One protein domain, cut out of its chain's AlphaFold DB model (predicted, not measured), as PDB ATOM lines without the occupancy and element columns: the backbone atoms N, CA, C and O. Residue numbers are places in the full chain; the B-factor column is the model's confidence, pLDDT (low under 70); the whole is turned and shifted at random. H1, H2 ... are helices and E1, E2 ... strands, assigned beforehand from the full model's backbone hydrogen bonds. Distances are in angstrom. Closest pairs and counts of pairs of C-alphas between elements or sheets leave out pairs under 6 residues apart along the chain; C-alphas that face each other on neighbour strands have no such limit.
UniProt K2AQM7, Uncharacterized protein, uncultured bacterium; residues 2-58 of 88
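Overview. This is residues 2 to 58 of the 88 residues of an uncharacterized protein of uncultured bacterium (UniProt K2AQM7). A long two-stranded hairpin, E1 and E2, makes an arm with two short helices, H1 and H2, at its base, and the loop of residues 31 to 36 sticks out at the far tip. The 57 printed residues run H1, E1, E2, H2, mixed helices and strands, with an antiparallel sheet of order E1, E2. The whole is extended, with a radius of gyration of the C-alphas of 17.9 A and spans of 52 by 22 by 17 A.

Arrangement. E1, residues 18 to 26, and E2, residues 39 to 47, form an antiparallel hairpin at 160 degrees; N 19 and O 46 are 2.8 A apart and N 40 and O 25 2.8 A, within hydrogen-bond range. H1, residues 2 to 10, is near E1 and apart from E2. H2, residues 53 to 58, only just touches H1, with 3 pairs of C-alphas within 8 A, the closest those of Val 3 and Val 53 at 6.2 A; their lines are about perpendicular, at 80 degrees. In H1 and H2 every O i to N i+4 pair is within hydrogen-bond range.

Along the chain. E1 is 25.7 A long from C-alpha 18 at (12.251, 42.339, 34.452), and E2 25.4 A. H1 spans 12.2 A from C-alpha 2 at (6.587, 35.687, 30.123); H2 spans 8.8 A to C-alpha 58 at (3.628, 20.562, 25.731).

Size, cuts and confidence. The C-alphas farthest apart, of Asp 31 and Lys 58, are 53.4 A apart. The link E1 to E2 is long, 12 residues. The printed part has no cut, and no printed residue is under 70 in pLDDT.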
ATOM      1  N   GLU A   2       5.740  36.861  29.849       97.50
ATOM      2  CA  GLU A   2       6.587  35.687  30.123       97.50
ATOM      3  C   GLU A   2       6.765  34.750  28.924       97.50
ATOM      4  O   GLU A   2       7.888  34.357  28.646       97.50
ATOM      5  N   VAL A   3       5.717  34.510  28.126       97.81
ATOM      6  CA  VAL A   3       5.823  33.733  26.871       97.81
ATOM      7  C   VAL A   3       6.874  34.311  25.913       97.81
ATOM      8  O   VAL A   3       7.637  33.567  25.305       97.81
ATOM      9  N   TYR A   4       6.962  35.640  25.796       97.00
ATOM     10  CA  TYR A   4       7.997  36.265  24.970       97.00
ATOM     11  C   TYR A   4       9.374  36.142  25.619       97.00
ATOM     12  O   TYR A   4      10.339  35.850  24.921       97.00
ATOM     13  N   GLN A   5       9.490  36.324  26.939       97.75
ATOM     14  CA  GLN A   5      10.776  36.122  27.613       97.75
ATOM     15  C   GLN A   5      11.300  34.704  27.378       97.75
ATOM     16  O   GLN A   5      12.453  34.547  26.977       97.75
ATOM     17  N   TRP A   6      10.427  33.709  27.531       98.25
ATOM     18  CA  TRP A   6      10.712  32.314  27.236       98.25
ATOM     19  C   TRP A   6      11.202  32.130  25.805       98.25
ATOM     20  O   TRP A   6      12.304  31.632  25.596       98.25
ATOM     21  N   LEU A   7      10.439  32.607  24.818       98.12
ATOM     22  CA  LEU A   7      10.770  32.451  23.401       98.12
ATOM     23  C   LEU A   7      12.152  33.029  23.060       98.12
ATOM     24  O   LEU A   7      12.952  32.388  22.381       98.12
ATOM     25  N   PHE A   8      12.466  34.230  23.549       98.00
ATOM     26  CA  PHE A   8      13.769  34.849  23.299       98.00
ATOM     27  C   PHE A   8      14.908  34.119  24.026       98.00
ATOM     28  O   PHE A   8      15.994  33.984  23.462       98.00
ATOM     29  N   ARG A   9      14.673  33.600  25.239       97.75
ATOM     30  CA  ARG A   9      15.650  32.754  25.945       97.75
ATOM     31  C   ARG A   9      15.920  31.458  25.182       97.75
ATOM     32  O   ARG A   9      17.083  31.099  25.024       97.75
ATOM     33  N   GLN A  10      14.884  30.807  24.642       97.81
ATOM     34  CA  GLN A  10      15.038  29.606  23.809       97.81
ATOM     35  C   GLN A  10      15.822  29.886  22.520       97.81
ATOM     36  O   GLN A  10      16.576  29.038  22.054       97.81
ATOM     37  N   ASN A  11      15.731  31.108  21.993       98.00
ATOM     38  CA  ASN A  11      16.533  31.559  20.856       98.00
ATOM     39  C   ASN A  11      17.964  32.002  21.239       98.00
ATOM     40  O   ASN A  11      18.664  32.594  20.420       98.00
ATOM     41  N   GLY A  12      18.416  31.741  22.472       98.12
ATOM     42  CA  GLY A  12      19.787  31.996  22.925       98.12
ATOM     43  C   GLY A  12      20.090  33.448  23.311       98.12
ATOM     44  O   GLY A  12      21.243  33.784  23.588       98.12
ATOM     45  N   PHE A  13      19.085  34.326  23.352       98.38
ATOM     46  CA  PHE A  13      19.285  35.713  23.766       98.38
ATOM     47  C   PHE A  13      19.415  35.837  25.289       98.38
ATOM     48  O   PHE A  13      18.766  35.129  26.062       98.38
ATOM     49  N   LYS A  14      20.213  36.811  25.742       98.00
ATOM     50  CA  LYS A  14      20.230  37.227  27.151       98.00
ATOM     51  C   LYS A  14      18.998  38.084  27.429       98.00
ATOM     52  O   LYS A  14      18.901  39.202  26.931       98.00
ATOM     53  N   VAL A  15      18.075  37.570  28.235       97.50
ATOM     54  CA  VAL A  15      16.805  38.241  28.546       97.50
ATOM     55  C   VAL A  15      16.721  38.545  30.038       97.50
ATOM     56  O   VAL A  15      16.814  37.638  30.865       97.50
ATOM     57  N   SER A  16      16.503  39.816  30.380       97.44
ATOM     58  CA  SER A  16      16.250  40.269  31.756       97.44
ATOM     59  C   SER A  16      15.010  39.583  32.357       97.44
ATOM     60  O   SER A  16      14.024  39.399  31.641       97.44
ATOM     61  N   PRO A  17      14.996  39.237  33.660       96.69
ATOM     62  CA  PRO A  17      13.775  38.794  34.339       96.69
ATOM     63  C   PRO A  17      12.732  39.919  34.461       96.69
ATOM     64  O   PRO A  17      11.538  39.651  34.571       96.69
ATOM     65  N   THR A  18      13.155  41.184  34.409       98.00
ATOM     66  CA  THR A  18      12.251  42.339  34.452       98.00
ATOM     67  C   THR A  18      11.907  42.792  33.036       98.00
ATOM     68  O   THR A  18      12.791  43.233  32.298       98.00
ATOM     69  N   GLY A  19      10.626  42.704  32.677       96.56
ATOM     70  CA  GLY A  19      10.026  43.379  31.527       96.56
ATOM     71  C   GLY A  19       9.320  44.666  31.953       96.56
ATOM     72  O   GLY A  19       9.096  44.897  33.140       96.56
ATOM     73  N   TYR A  20       8.955  45.503  30.985       96.81
ATOM     74  CA  TYR A  20       8.251  46.753  31.255       96.81
ATOM     75  C   TYR A  20       7.013  46.873  30.380       96.81
ATOM     76  O   TYR A  20       7.074  46.648  29.172       96.81
ATOM     77  N   PHE A  21       5.903  47.269  30.991       96.75
ATOM     78  CA  PHE A  21       4.703  47.660  30.269       96.75
ATOM     79  C   PHE A  21       4.688  49.178  30.119       96.75
ATOM     80  O   PHE A  21       4.715  49.906  31.112       96.75
ATOM     81  N   VAL A  22       4.649  49.650  28.875       95.62
ATOM     82  CA  VAL A  22       4.410  51.061  28.568       95.62
ATOM     83  C   VAL A  22       2.905  51.244  28.460       95.62
ATOM     84  O   VAL A  22       2.281  50.725  27.537       95.62
ATOM     85  N   TYR A  23       2.323  51.954  29.419       95.12
ATOM     86  CA  TYR A  23       0.899  52.253  29.433       95.12
ATOM     87  C   TYR A  23       0.685  53.706  29.026       95.12
ATOM     88  O   TYR A  23       1.217  54.612  29.665       95.12
ATOM     89  N   CYS A  24      -0.076  53.917  27.955       94.06
ATOM     90  CA  CYS A  24      -0.394  55.232  27.416       94.06
ATOM     91  C   CYS A  24      -1.879  55.509  27.662       94.06
ATOM     92  O   CYS A  24      -2.734  54.929  26.998       94.06
ATOM     93  N   ASN A  25      -2.183  56.353  28.649       92.38
ATOM     94  CA  ASN A  25      -3.555  56.729  28.981       92.38
ATOM     95  C   ASN A  25      -3.896  58.067  28.342       92.38
ATOM     96  O   ASN A  25      -3.220  59.057  28.620       92.38
ATOM     97  N   GLY A  26      -4.953  58.104  27.533       89.69
ATOM     98  CA  GLY A  26      -5.509  59.361  27.041       89.69
ATOM     99  C   GLY A  26      -6.006  60.224  28.198       89.69
ATOM    100  O   GLY A  26      -6.617  59.722  29.142       89.69
ATOM    101  N   VAL A  27      -5.711  61.515  28.135       86.81
ATOM    102  CA  VAL A  27      -6.177  62.511  29.099       86.81
ATOM    103  C   VAL A  27      -7.568  62.964  28.658       86.81
ATOM    104  O   VAL A  27      -7.706  63.609  27.621       86.81
ATOM    105  N   THR A  28      -8.603  62.574  29.404       83.00
ATOM    106  CA  THR A  28     -10.013  62.841  29.052       83.00
ATOM    107  C   THR A  28     -10.633  63.994  29.837       83.00
ATOM    108  O   THR A  28     -11.771  64.361  29.576       83.00
ATOM    109  N   ASP A  29      -9.911  64.555  30.802       79.00
ATOM    110  CA  ASP A  29     -10.351  65.608  31.725       79.00
ATOM    111  C   ASP A  29      -9.913  67.013  31.280       79.00
ATOM    112  O   ASP A  29      -9.705  67.905  32.099       79.00
ATOM    113  N   LYS A  30      -9.765  67.230  29.968       78.62
ATOM    114  CA  LYS A  30      -9.479  68.554  29.404       78.62
ATOM    115  C   LYS A  30     -10.775  69.335  29.214       78.62
ATOM    116  O   LYS A  30     -11.740  68.798  28.676       78.62
ATOM    117  N   ASP A  31     -10.761  70.612  29.600       79.94
ATOM    118  CA  ASP A  31     -11.935  71.497  29.549       79.94
ATOM    119  C   ASP A  31     -12.550  71.604  28.143       79.94
ATOM    120  O   ASP A  31     -13.763  71.753  28.004       79.94
ATOM    121  N   MET A  32     -11.732  71.501  27.090       78.25
ATOM    122  CA  MET A  32     -12.175  71.401  25.699       78.25
ATOM    123  C   MET A  32     -11.182  70.588  24.864       78.25
ATOM    124  O   MET A  32      -9.985  70.559  25.147       78.25
ATOM    125  N   PHE A  33     -11.684  69.975  23.792       78.06
ATOM    126  CA  PHE A  33     -10.862  69.339  22.767       78.06
ATOM    127  C   PHE A  33     -10.372  70.396  21.765       78.06
ATOM    128  O   PHE A  33     -11.142  70.888  20.943       78.06
ATOM    129  N   ASP A  34      -9.089  70.745  21.829       79.44
ATOM    130  CA  ASP A  34      -8.422  71.752  20.990       79.44
ATOM    131  C   ASP A  34      -7.775  71.149  19.723       79.44
ATOM    132  O   ASP A  34      -6.853  71.718  19.140       79.44
ATOM    133  N   GLY A  35      -8.244  69.975  19.285       81.25
ATOM    134  CA  GLY A  35      -7.648  69.234  18.170       81.25
ATOM    135  C   GLY A  35      -6.358  68.490  18.535       81.25
ATOM    136  O   GLY A  35      -5.703  67.943  17.646       81.25
ATOM    137  N   LYS A  36      -5.996  68.429  19.822       83.81
ATOM    138  CA  LYS A  36      -4.857  67.671  20.345       83.81
ATOM    139  C   LYS A  36      -5.337  66.567  21.286       83.81
ATOM    140  O   LYS A  36      -6.233  66.754  22.102       83.81
ATOM    141  N   LEU A  37      -4.698  65.403  21.194       84.94
ATOM    142  CA  LEU A  37      -4.823  64.351  22.200       84.94
ATOM    143  C   LEU A  37      -3.583  64.369  23.085       84.94
ATOM    144  O   LEU A  37      -2.453  64.265  22.604       84.94
ATOM    145  N   GLU A  38      -3.806  64.523  24.383       88.00
ATOM    146  CA  GLU A  38      -2.759  64.445  25.392       88.00
ATOM    147  C   GLU A  38      -2.772  63.068  26.052       88.00
ATOM    148  O   GLU A  38      -3.825  62.452  26.220       88.00
ATOM    149  N   PHE A  39      -1.589  62.585  26.431       90.81
ATOM    150  CA  PHE A  39      -1.429  61.258  27.006       90.81
ATOM    151  C   PHE A  39      -0.517  61.284  28.229       90.81
ATOM    152  O   PHE A  39       0.540  61.913  28.221       90.81
ATOM    153  N   ASN A  40      -0.898  60.520  29.249       91.31
ATOM    154  CA  ASN A  40      -0.053  60.176  30.382       91.31
ATOM    155  C   ASN A  40       0.618  58.827  30.119       91.31
ATOM    156  O   ASN A  40      -0.055  57.795  30.049       91.31
ATOM    157  N   ILE A  41       1.947  58.829  30.013       93.88
ATOM    158  CA  ILE A  41       2.739  57.616  29.790       93.88
ATOM    159  C   ILE A  41       3.305  57.128  31.123       93.88
ATOM    160  O   ILE A  41       3.961  57.878  31.844       93.88
ATOM    161  N   LYS A  42       3.071  55.856  31.448       95.56
ATOM    162  CA  LYS A  42       3.654  55.176  32.611       95.56
ATOM    163  C   LYS A  42       4.481  53.985  32.153       95.56
ATOM    164  O   LYS A  42       4.043  53.215  31.302       95.56
ATOM    165  N   LEU A  43       5.654  53.818  32.755       96.31
ATOM    166  CA  LEU A  43       6.491  52.637  32.577       96.31
ATOM    167  C   LEU A  43       6.371  51.762  33.824       96.31
ATOM    168  O   LEU A  43       6.827  52.142  34.900       96.31
ATOM    169  N   LEU A  44       5.728  50.607  33.690       97.12
ATOM    170  CA  LEU A  44       5.441  49.710  34.806       97.12
ATOM    171  C   LEU A  44       6.408  48.520  34.773       97.12
ATOM    172  O   LEU A  44       6.356  47.745  33.813       97.12
ATOM    173  N   PRO A  45       7.298  48.357  35.771       97.69
ATOM    174  CA  PRO A  45       8.182  47.201  35.842       97.69
ATOM    175  C   PRO A  45       7.398  45.946  36.227       97.69
ATOM    176  O   PRO A  45       6.535  45.975  37.102       97.69
ATOM    177  N   TYR A  46       7.747  44.824  35.610       97.56
ATOM    178  CA  TYR A  46       7.165  43.521  35.896       97.56
ATOM    179  C   TYR A  46       8.247  42.446  35.877       97.56
ATOM    180  O   TYR A  46       8.899  42.223  34.854       97.56
ATOM    181  N   LYS A  47       8.441  41.776  37.012       98.12
ATOM    182  CA  LYS A  47       9.353  40.638  37.120       98.12
ATOM    183  C   LYS A  47       8.606  39.380  36.680       98.12
ATOM    184  O   LYS A  47       7.702  38.950  37.385       98.12
ATOM    185  N   GLY A  48       8.966  38.852  35.516       96.50
ATOM    186  CA  GLY A  48       8.341  37.663  34.943       96.50
ATOM    187  C   GLY A  48       8.994  36.368  35.418       96.50
ATOM    188  O   GLY A  48      10.196  36.337  35.697       96.50
ATOM    189  N   ASP A  49       8.192  35.310  35.453       96.75
ATOM    190  CA  ASP A  49       8.597  33.921  35.645       96.75
ATOM    191  C   ASP A  49       8.017  33.070  34.507       96.75
ATOM    192  O   ASP A  49       6.810  32.906  34.375       96.75
ATOM    193  N   ASP A  50       8.882  32.550  33.644       97.56
ATOM    194  CA  ASP A  50       8.487  31.746  32.492       97.56
ATOM    195  C   ASP A  50       8.613  30.233  32.713       97.56
ATOM    196  O   ASP A  50       8.461  29.462  31.761       97.56
ATOM    197  N   SER A  51       8.854  29.791  33.950       97.62
ATOM    198  CA  SER A  51       9.022  28.372  34.292       97.62
ATOM    199  C   SER A  51       7.821  27.498  33.909       97.62
ATOM    200  O   SER A  51       7.982  26.314  33.612       97.62
ATOM    201  N   TRP A  52       6.621  28.078  33.857       98.06
ATOM    202  CA  TRP A  52       5.385  27.383  33.496       98.06
ATOM    203  C   TRP A  52       5.191  27.210  31.981       98.06
ATOM    204  O   TRP A  52       4.490  26.295  31.548       98.06
ATOM    205  N   VAL A  53       5.816  28.066  31.162       98.25
ATOM    206  CA  VAL A  53       5.487  28.214  29.733       98.25
ATOM    207  C   VAL A  53       5.756  26.928  28.955       98.25
ATOM    208  O   VAL A  53       4.906  26.478  28.187       98.25
ATOM    209  N   GLU A  54       6.918  26.303  29.161       98.00
ATOM    210  CA  GLU A  54       7.299  25.103  28.408       98.00
ATOM    211  C   GLU A  54       6.364  23.919  28.689       98.00
ATOM    212  O   GLU A  54       5.969  23.205  27.764       98.00
ATOM    213  N   GLY A  55       5.992  23.721  29.958       98.44
ATOM    214  CA  GLY A  55       5.044  22.681  30.358       98.44
ATOM    215  C   GLY A  55       3.690  22.884  29.687       98.44
ATOM    216  O   GLY A  55       3.187  21.985  29.014       98.44
ATOM    217  N   THR A  56       3.160  24.107  29.755       98.31
ATOM    218  CA  THR A  56       1.879  24.443  29.129       98.31
ATOM    219  C   THR A  56       1.900  24.267  27.611       98.31
ATOM    220  O   THR A  56       0.933  23.755  27.055       98.31
ATOM    221  N   ILE A  57       2.990  24.610  26.916       98.06
ATOM    222  CA  ILE A  57       3.099  24.378  25.464       98.06
ATOM    223  C   ILE A  57       3.023  22.880  25.133       98.06
ATOM    224  O   ILE A  57       2.333  22.497  24.185       98.06
ATOM    225  N   LYS A  58       3.692  22.022  25.914       98.06
ATOM    226  CA  LYS A  58       3.628  20.562  25.731       98.06
ATOM    227  C   LYS A  58       2.207  20.035  25.942       98.06
ATOM    228  O   LYS A  58       1.732  19.232  25.135       98.06
TER     229      LYS A  58